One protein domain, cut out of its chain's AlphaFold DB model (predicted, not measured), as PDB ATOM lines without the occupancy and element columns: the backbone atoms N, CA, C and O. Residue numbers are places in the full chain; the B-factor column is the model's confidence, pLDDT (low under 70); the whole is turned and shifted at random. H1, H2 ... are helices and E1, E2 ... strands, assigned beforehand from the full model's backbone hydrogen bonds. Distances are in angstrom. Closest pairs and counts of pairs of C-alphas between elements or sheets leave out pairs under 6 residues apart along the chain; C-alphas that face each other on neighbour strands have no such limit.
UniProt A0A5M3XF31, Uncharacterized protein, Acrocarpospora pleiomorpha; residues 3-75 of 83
ATOM      1  N   PHE A   3     157.979 127.405 141.747       91.38
ATOM      2  CA  PHE A   3     156.654 128.009 141.742       91.38
ATOM      3  C   PHE A   3     156.615 129.182 140.770       91.38
ATOM      4  O   PHE A   3     157.638 129.787 140.444       91.38
ATOM      5  N   GLY A   4     155.410 129.495 140.318       92.44
ATOM      6  CA  GLY A   4     155.127 130.664 139.509       92.44
ATOM      7  C   GLY A   4     153.672 131.046 139.701       92.44
ATOM      8  O   GLY A   4     152.802 130.184 139.609       92.44
ATOM      9  N   PHE A   5     153.409 132.315 139.984       93.50
ATOM     10  CA  PHE A   5     152.057 132.849 140.014       93.50
ATOM     11  C   PHE A   5     152.033 134.285 139.505       93.50
ATOM     12  O   PHE A   5     152.996 135.041 139.640       93.50
ATOM     13  N   ALA A   6     150.898 134.649 138.927       94.88
ATOM     14  CA  ALA A   6     150.589 136.012 138.551       94.88
ATOM     15  C   ALA A   6     149.163 136.330 138.998       94.88
ATOM     16  O   ALA A   6     148.269 135.491 138.875       94.88
ATOM     17  N   ALA A   7     148.959 137.527 139.529       94.75
ATOM     18  CA  ALA A   7     147.654 138.016 139.944       94.75
ATOM     19  C   ALA A   7     147.578 139.521 139.689       94.75
ATOM     20  O   ALA A   7     148.544 140.242 139.930       94.75
ATOM     21  N   ALA A   8     146.431 139.985 139.204       93.19
ATOM     22  CA  ALA A   8     146.181 141.394 138.940       93.19
ATOM     23  C   ALA A   8     144.770 141.782 139.392       93.19
ATOM     24  O   ALA A   8     143.854 140.959 139.330       93.19
ATOM     25  N   GLY A   9     144.596 143.020 139.849       91.56
ATOM     26  CA  GLY A   9     143.320 143.540 140.346       91.56
ATOM     27  C   GLY A   9     143.516 144.540 141.481       91.56
ATOM     28  O   GLY A   9     144.573 145.152 141.588       91.56
ATOM     29  N   THR A  10     142.515 144.701 142.345       92.50
ATOM     30  CA  THR A  10     142.668 145.497 143.576       92.50
ATOM     31  C   THR A  10     143.626 144.802 144.555       92.50
ATOM     32  O   THR A  10     143.704 143.566 144.530       92.50
ATOM     33  N   PRO A  11     144.312 145.531 145.461       93.50
ATOM     34  CA  PRO A  11     145.161 144.934 146.493       93.50
ATOM     35  C   PRO A  11     144.466 143.784 147.233       93.50
ATOM     36  O   PRO A  11     145.011 142.687 147.318       93.50
ATOM     37  N   ALA A  12     143.208 143.973 147.646       91.94
ATOM     38  CA  ALA A  12     142.419 142.943 148.324       91.94
ATOM     39  C   ALA A  12     142.179 141.684 147.464       91.94
ATOM     40  O   ALA A  12     142.310 140.555 147.950       91.94
ATOM     41  N   ALA A  13     141.847 141.851 146.178       92.50
ATOM     42  CA  ALA A  13     141.646 140.728 145.264       92.50
ATOM     43  C   ALA A  13     142.953 139.961 145.019       92.50
ATOM     44  O   ALA A  13     142.963 138.726 145.034       92.50
ATOM     45  N   VAL A  14     144.063 140.685 144.853       93.94
ATOM     46  CA  VAL A  14     145.390 140.094 144.655       93.94
ATOM     47  C   VAL A  14     145.856 139.366 145.913       93.94
ATOM     48  O   VAL A  14     146.270 138.215 145.809       93.94
ATOM     49  N   ILE A  15     145.692 139.944 147.106       95.06
ATOM     50  CA  ILE A  15     145.978 139.275 148.388       95.06
ATOM     51  C   ILE A  15     145.216 137.948 148.487       95.06
ATOM     52  O   ILE A  15     145.803 136.914 148.816       95.06
ATOM     53  N   LYS A  16     143.919 137.944 148.158       95.06
ATOM     54  CA  LYS A  16     143.103 136.722 148.163       95.06
ATOM     55  C   LYS A  16     143.641 135.680 147.179       95.06
ATOM     56  O   LYS A  16     143.774 134.513 147.547       95.06
ATOM     57  N   ALA A  17     143.980 136.091 145.958       94.19
ATOM     58  CA  ALA A  17     144.527 135.207 144.930       94.19
ATOM     59  C   ALA A  17     145.902 134.636 145.314       94.19
ATOM     60  O   ALA A  17     146.158 133.453 145.086       94.19
ATOM     61  N   VAL A  18     146.765 135.447 145.933       94.50
ATOM     62  CA  VAL A  18     148.089 135.044 146.431       94.50
ATOM     63  C   VAL A  18     147.936 134.023 147.552       94.50
ATOM     64  O   VAL A  18     148.536 132.953 147.490       94.50
ATOM     65  N   ARG A  19     147.077 134.285 148.547       94.31
ATOM     66  CA  ARG A  19     146.814 133.350 149.658       94.31
ATOM     67  C   ARG A  19     146.267 132.007 149.170       94.31
ATOM     68  O   ARG A  19     146.663 130.974 149.708       94.31
ATOM     69  N   ALA A  20     145.446 132.014 148.121       94.00
ATOM     70  CA  ALA A  20     144.880 130.814 147.510       94.00
ATOM     71  C   ALA A  20     145.863 130.013 146.636       94.00
ATOM     72  O   ALA A  20     145.503 128.921 146.199       94.00
ATOM     73  N   GLN A  21     147.084 130.509 146.376       92.31
ATOM     74  CA  GLN A  21     148.050 129.771 145.558       92.31
ATOM     75  C   GLN A  21     148.403 128.431 146.212       92.31
ATOM     76  O   GLN A  21     148.893 128.436 147.352       92.31
ATOM     77  N   PRO A  22     148.164 127.305 145.515       90.19
ATOM     78  CA  PRO A  22     148.497 125.989 146.024       90.19
ATOM     79  C   PRO A  22     150.011 125.768 145.970       90.19
ATOM     80  O   PRO A  22     150.700 126.241 145.068       90.19
ATOM     81  N   GLY A  23     150.524 125.007 146.930       85.19
ATOM     82  CA  GLY A  23     151.900 124.530 146.950       85.19
ATOM     83  C   GLY A  23     151.925 123.035 147.238       85.19
ATOM     84  O   GLY A  23     151.035 122.514 147.909       85.19
ATOM     85  N   SER A  24     152.931 122.337 146.723       83.19
ATOM     86  CA  SER A  24     153.171 120.924 147.019       83.19
ATOM     87  C   SER A  24     154.648 120.690 147.339       83.19
ATOM     88  O   SER A  24     155.528 121.396 146.843       83.19
ATOM     89  N   GLY A  25     154.922 119.701 148.195       85.62
ATOM     90  CA  GLY A  25     156.268 119.457 148.717       85.62
ATOM     91  C   GLY A  25     156.696 120.510 149.747       85.62
ATOM     92  O   GLY A  25     155.889 120.937 150.566       85.62
ATOM     93  N   ASP A  26     157.969 120.910 149.719       85.94
ATOM     94  CA  ASP A  26     158.501 121.983 150.574       85.94
ATOM     95  C   ASP A  26     158.034 123.356 150.066       85.94
ATOM     96  O   ASP A  26     158.556 123.870 149.073       85.94
ATOM     97  N   THR A  27     157.051 123.940 150.755       90.88
ATOM     98  CA  THR A  27     156.455 125.242 150.429       90.88
ATOM     99  C   THR A  27     157.114 126.417 151.135       90.88
ATOM    100  O   THR A  27     156.705 127.546 150.892       90.88
ATOM    101  N   SER A  28     158.165 126.212 151.937       91.25
ATOM    102  CA  SER A  28     158.762 127.279 152.759       91.25
ATOM    103  C   SER A  28     159.133 128.535 151.961       91.25
ATOM    104  O   SER A  28     158.899 129.657 152.409       91.25
ATOM    105  N   GLN A  29     159.667 128.360 150.747       91.75
ATOM    106  CA  GLN A  29     159.994 129.469 149.849       91.75
ATOM    107  C   GLN A  29     158.739 130.155 149.289       91.75
ATOM    108  O   GLN A  29     158.683 131.381 149.247       91.75
ATOM    109  N   LEU A  30     157.735 129.378 148.872       93.12
ATOM    110  CA  LEU A  30     156.465 129.903 148.368       93.12
ATOM    111  C   LEU A  30     155.724 130.684 149.462       93.12
ATOM    112  O   LEU A  30     155.239 131.782 149.204       93.12
ATOM    113  N   ASP A  31     155.681 130.156 150.683       93.69
ATOM    114  CA  ASP A  31     154.998 130.770 151.821       93.69
ATOM    115  C   ASP A  31     155.670 132.081 152.243       93.69
ATOM    116  O   ASP A  31     154.978 133.066 152.496       93.69
ATOM    117  N   ALA A  32     157.006 132.140 152.220       94.19
ATOM    118  CA  ALA A  32     157.749 133.378 152.460       94.19
ATOM    119  C   ALA A  32     157.439 134.454 151.406       94.19
ATOM    120  O   ALA A  32     157.242 135.620 151.745       94.19
ATOM    121  N   VAL A  33     157.340 134.067 150.131       94.94
ATOM    122  CA  VAL A  33     156.989 135.000 149.049       94.94
ATOM    123  C   VAL A  33     155.539 135.459 149.156       94.94
ATOM    124  O   VAL A  33     155.268 136.648 149.005       94.94
ATOM    125  N   LYS A  34     154.606 134.556 149.476       95.38
ATOM    126  CA  LYS A  34     153.205 134.912 149.744       95.38
ATOM    127  C   LYS A  34     153.112 135.912 150.895       95.38
ATOM    128  O   LYS A  34     152.417 136.912 150.752       95.38
ATOM    129  N   ALA A  35     153.825 135.673 151.995       96.06
ATOM    130  CA  ALA A  35     153.840 136.572 153.145       96.06
ATOM    131  C   ALA A  35     154.375 137.965 152.780       96.06
ATOM    132  O   ALA A  35     153.725 138.951 153.109       96.06
ATOM    133  N   PHE A  36     155.488 138.042 152.041       95.69
ATOM    134  CA  PHE A  36     156.060 139.313 151.583       95.69
ATOM    135  C   PHE A  36     155.097 140.099 150.680       95.69
ATOM    136  O   PHE A  36     154.871 141.286 150.892       95.69
ATOM    137  N   VAL A  37     154.493 139.436 149.687       95.38
ATOM    138  CA  VAL A  37     153.531 140.087 148.780       95.38
ATOM    139  C   VAL A  37     152.321 140.608 149.548       95.38
ATOM    140  O   VAL A  37     151.854 141.710 149.285       95.38
ATOM    141  N   VAL A  38     151.808 139.819 150.492       95.69
ATOM    142  CA  VAL A  38     150.662 140.219 151.311       95.69
ATOM    143  C   VAL A  38     151.014 141.420 152.186       95.69
ATOM    144  O   VAL A  38     150.251 142.377 152.180       95.69
ATOM    145  N   SER A  39     152.165 141.417 152.866       96.12
ATOM    146  CA  SER A  39     152.570 142.552 153.706       96.12
ATOM    147  C   SER A  39     152.787 143.831 152.903       96.12
ATOM    148  O   SER A  39     152.433 144.909 153.367       96.12
ATOM    149  N   GLU A  40     153.341 143.714 151.695       94.25
ATOM    150  CA  GLU A  40     153.524 144.860 150.805       94.25
ATOM    151  C   GLU A  40     152.160 145.439 150.410       94.25
ATOM    152  O   GLU A  40     151.881 146.605 150.681       94.25
ATOM    153  N   LEU A  41     151.262 144.606 149.875       92.25
ATOM    154  CA  LEU A  41     149.939 145.037 149.414       92.25
ATOM    155  C   LEU A  41     148.991 145.503 150.530       92.25
ATOM    156  O   LEU A  41     148.042 146.224 150.241       92.25
ATOM    157  N   GLU A  42     149.208 145.105 151.783       92.81
ATOM    158  CA  GLU A  42     148.435 145.601 152.933       92.81
ATOM    159  C   GLU A  42     148.813 147.042 153.316       92.81
ATOM    160  O   GLU A  42     147.992 147.757 153.883       92.81
ATOM    161  N   SER A  43     150.032 147.488 152.988       90.88
ATOM    162  CA  SER A  43     150.483 148.874 153.210       90.88
ATOM    163  C   SER A  43     150.106 149.838 152.082       90.88
ATOM    164  O   SER A  43     150.309 151.048 152.181       90.88
ATOM    165  N   TRP A  44     149.585 149.291 150.989       88.75
ATOM    166  CA  TRP A  44     149.314 149.999 149.753       88.75
ATOM    167  C   TRP A  44     147.954 150.721 149.831       88.75
ATOM    168  O   TRP A  44     146.996 150.147 150.350       88.75
ATOM    169  N   PRO A  45     147.843 151.968 149.331       83.81
ATOM    170  CA  PRO A  45     146.585 152.708 149.364       83.81
ATOM    171  C   PRO A  45     145.455 151.981 148.621       83.81
ATOM    172  O   PRO A  45     145.678 151.257 147.645       83.81
ATOM    173  N   GLU A  46     144.223 152.188 149.085       82.50
ATOM    174  CA  GLU A  46     143.030 151.723 148.379       82.50
ATOM    175  C   GLU A  46     142.831 152.501 147.065       82.50
ATOM    176  O   GLU A  46     143.476 153.520 146.822       82.50
ATOM    177  N   GLY A  47     141.966 151.998 146.179       80.50
ATOM    178  CA  GLY A  47     141.692 152.676 144.906       80.50
ATOM    179  C   GLY A  47     142.810 152.545 143.866       80.50
ATOM    180  O   GLY A  47     142.944 153.371 142.977       80.50
ATOM    181  N   MET A  48     143.642 151.506 143.907       86.19
ATOM    182  CA  MET A  48     144.544 151.228 142.784       86.19
ATOM    183  C   MET A  48     144.445 149.799 142.285       86.19
ATOM    184  O   MET A  48     144.033 148.884 142.997       86.19
ATOM    185  N   ALA A  49     144.813 149.619 141.023       88.81
ATOM    186  CA  ALA A  49     144.972 148.323 140.400       88.81
ATOM    187  C   ALA A  49     146.454 147.951 140.396       88.81
ATOM    188  O   ALA A  49     147.305 148.731 139.970       88.81
ATOM    189  N   VAL A  50     146.758 146.738 140.840       93.44
ATOM    190  CA  VAL A  50     148.117 146.231 141.035       93.44
ATOM    191  C   VAL A  50     148.292 144.927 140.265       93.44
ATOM    192  O   VAL A  50     147.341 144.161 140.107       93.44
ATOM    193  N   SER A  51     149.505 144.671 139.788       94.38
ATOM    194  CA  SER A  51     149.937 143.401 139.205       94.38
ATOM    195  C   SER A  51     151.089 142.854 140.028       94.38
ATOM    196  O   SER A  51     152.065 143.558 140.289       94.38
ATOM    197  N   VAL A  52     150.983 141.584 140.402       95.88
ATOM    198  CA  VAL A  52     152.050 140.821 141.036       95.88
ATOM    199  C   VAL A  52     152.409 139.655 140.139       95.88
ATOM    200  O   VAL A  52     151.543 138.882 139.728       95.88
ATOM    201  N   GLN A  53     153.701 139.494 139.886       96.12
ATOM    202  CA  GLN A  53     154.277 138.323 139.246       96.12
ATOM    203  C   GLN A  53     155.397 137.800 140.128       96.12
ATOM    204  O   GLN A  53     156.333 138.530 140.445       96.12
ATOM    205  N   ALA A  54     155.309 136.536 140.518       95.56
ATOM    206  CA  ALA A  54     156.323 135.886 141.323       95.56
ATOM    207  C   ALA A  54     156.710 134.559 140.689       95.56
ATOM    208  O   ALA A  54     155.853 133.782 140.266       95.56
ATOM    209  N   SER A  55     158.000 134.268 140.670       93.88
ATOM    210  CA  SER A  55     158.519 132.954 140.330       93.88
ATOM    211  C   SER A  55     159.688 132.612 141.231       93.88
ATOM    212  O   SER A  55     160.394 133.479 141.746       93.88
ATOM    213  N   GLY A  56     159.892 131.326 141.456       92.94
ATOM    214  CA  GLY A  56     161.014 130.876 142.252       92.94
ATOM    215  C   GLY A  56     161.412 129.459 141.923       92.94
ATOM    216  O   GLY A  56     160.613 128.648 141.453       92.94
ATOM    217  N   HIS A  57     162.682 129.186 142.179       90.19
ATOM    218  CA  HIS A  57     163.281 127.878 142.039       90.19
ATOM    219  C   HIS A  57     164.134 127.569 143.269       90.19
ATOM    220  O   HIS A  57     165.002 128.348 143.666       90.19
ATOM    221  N   HIS A  58     163.889 126.403 143.852       85.75
ATOM    222  CA  HIS A  58     164.652 125.809 144.936       85.75
ATOM    223  C   HIS A  58     165.282 124.513 144.431       85.75
ATOM    224  O   HIS A  58     164.569 123.552 144.109       85.75
ATOM    225  N   GLY A  59     166.612 124.499 144.385       82.62
ATOM    226  CA  GLY A  59     167.423 123.342 144.031       82.62
ATOM    227  C   GLY A  59     168.446 123.015 145.118       82.62
ATOM    228  O   GLY A  59     168.557 123.711 146.122       82.62
ATOM    229  N   GLN A  60     169.229 121.960 144.892       80.81
ATOM    230  CA  GLN A  60     170.246 121.476 145.836       80.81
ATOM    231  C   GLN A  60     171.333 122.518 146.162       80.81
ATOM    232  O   GLN A  60     171.917 122.481 147.239       80.81
ATOM    233  N   TYR A  61     171.597 123.444 145.239       84.19
ATOM    234  CA  TYR A  61     172.706 124.398 145.328       84.19
ATOM    235  C   TYR A  61     172.261 125.834 145.611       84.19
ATOM    236  O   TYR A  61     173.095 126.735 145.643       84.19
ATOM    237  N   GLY A  62     170.961 126.076 145.801       83.44
ATOM    238  CA  GLY A  62     170.493 127.427 146.068       83.44
ATOM    239  C   GLY A  62     168.993 127.638 145.932       83.44
ATOM    240  O   GLY A  62     168.217 126.748 145.570       83.44
ATOM    241  N   ARG A  63     168.609 128.876 146.237       88.75
ATOM    242  CA  ARG A  63     167.245 129.391 146.163       88.75
ATOM    243  C   ARG A  63     167.261 130.677 145.356       88.75
ATOM    244  O   ARG A  63     168.023 131.587 145.666       88.75
ATOM    245  N   GLN A  64     166.404 130.746 144.349       91.69
ATOM    246  CA  GLN A  64     166.192 131.940 143.545       91.69
ATOM    247  C   GLN A  64     164.718 132.324 143.604       91.69
ATOM    248  O   GLN A  64     163.847 131.459 143.506       91.69
ATOM    249  N   VAL A  65     164.455 133.616 143.781       93.56
ATOM    250  CA  VAL A  65     163.121 134.214 143.719       93.56
ATOM    251  C   VAL A  65     163.209 135.451 142.843       93.56
ATOM    252  O   VAL A  65     164.104 136.273 143.029       93.56
ATOM    253  N   THR A  66     162.255 135.585 141.935       95.12
ATOM    254  CA  THR A  66     161.996 136.806 141.182       95.12
ATOM    255  C   THR A  66     160.588 137.262 141.524       95.12
ATOM    256  O   THR A  66     159.641 136.483 141.433       95.12
ATOM    257  N   LEU A  67     160.452 138.520 141.928       95.44
ATOM    258  CA  LEU A  67     159.176 139.123 142.277       95.44
ATOM    259  C   LEU A  67     159.085 140.505 141.641       95.44
ATOM    260  O   LEU A  67     159.984 141.326 141.805       95.44
ATOM    261  N   THR A  68     157.974 140.754 140.963       95.75
ATOM    262  CA  THR A  68     157.629 142.047 140.383       95.75
ATOM    263  C   THR A  68     156.264 142.450 140.910       95.75
ATOM    264  O   THR A  68     155.289 141.723 140.715       95.75
ATOM    265  N   ILE A  69     156.194 143.606 141.565       93.94
ATOM    266  CA  ILE A  69     154.952 144.235 142.019       93.94
ATOM    267  C   ILE A  69     154.893 145.605 141.346       93.94
ATOM    268  O   ILE A  69     155.842 146.379 141.444       93.94
ATOM    269  N   GLN A  70     153.816 145.884 140.620       93.38
ATOM    270  CA  GLN A  70     153.657 147.126 139.861       93.38
ATOM    271  C   GLN A  70     152.216 147.626 139.921       93.38
ATOM    272  O   GLN A  70     151.274 146.832 139.929       93.38
ATOM    273  N   VAL A  71     152.043 148.945 139.925       91.06
ATOM    274  CA  VAL A  71     150.733 149.585 139.762       91.06
ATOM    275  C   VAL A  71     150.378 149.580 138.273       91.06
ATOM    276  O   VAL A  71     151.199 149.954 137.441       91.06
ATOM    277  N   ILE A  72     149.170 149.126 137.935       87.31
ATOM    278  CA  ILE A  72     148.656 149.072 136.556       87.31
ATOM    279  C   ILE A  72     147.832 150.322 136.238       87.31
ATOM    280  O   ILE A  72     147.913 150.839 135.131       87.31
ATOM    281  N   ASN A  73     147.032 150.794 137.199       78.38
ATOM    282  CA  ASN A  73     146.241 152.020 137.106       78.38
ATOM    283  C   ASN A  73     145.968 152.563 138.511       78.38
ATOM    284  O   ASN A  73     145.717 151.789 139.436       78.38
ATOM    285  N   LEU A  74     145.953 153.886 138.649       66.75
ATOM    286  CA  LEU A  74     145.313 154.550 139.781       66.75
ATOM    287  C   LEU A  74     143.819 154.615 139.455       66.75
ATOM    288  O   LEU A  74     143.438 155.198 138.445       66.75
ATOM    289  N   VAL A  75     142.982 153.969 140.260       61.28
ATOM    290  CA  VAL A  75     141.537 154.202 140.232       61.28
ATOM    291  C   VAL A  75     141.309 155.361 141.191       61.28
ATOM    292  O   VAL A  75     141.009 155.165 142.363       61.28
TER     293      VAL A  75
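This is residues 3 to 75 of the 83 residues of an uncharacterized protein of Acrocarpospora pleiomorpha (UniProt A0A5M3XF31). Two side-by-side helices, H1 and H2, cover one face of a three-stranded sheet whose other face is bare; the long hairpin E2-E3 makes the longest axis. The printed part has 73 residues, running E1, H1, H2, E2, E3; the sheet's order is E1 E2 E3, antiparallel, and the class is mixed. It is a compact rod, radius of gyration of the C-alphas 12.7 A, spanning 44 by 18 by 17 A.

E1, residues 3 to 9, is antiparallel to E2, residues 48 to 59, with N 5 and O 54 within hydrogen-bond range at 2.9 A. E2 forms a hairpin with E3, residues 62 to 74; N 53 and O 68 are within range at 2.9 A. H1, residues 11 to 19, lies over E1, height over the sheet 7.3 A. H2, residues 28 to 42, lies over E2 and E3 on the same face, height 9.9 A. H1 and H2 touch, a helical hairpin, closest C-alphas Pro 11 and Leu 41, 5.6 A. In both helices every O i to N i+4 pair is within range.

E1 begins at C-alpha 3 (156.654, 128.009, 141.742); E3, 37.5 A long, ends at C-alpha 74 (145.313, 154.550, 139.781).

The printed part has no cut and no long link; residues 74 to 75 are under pLDDT 70.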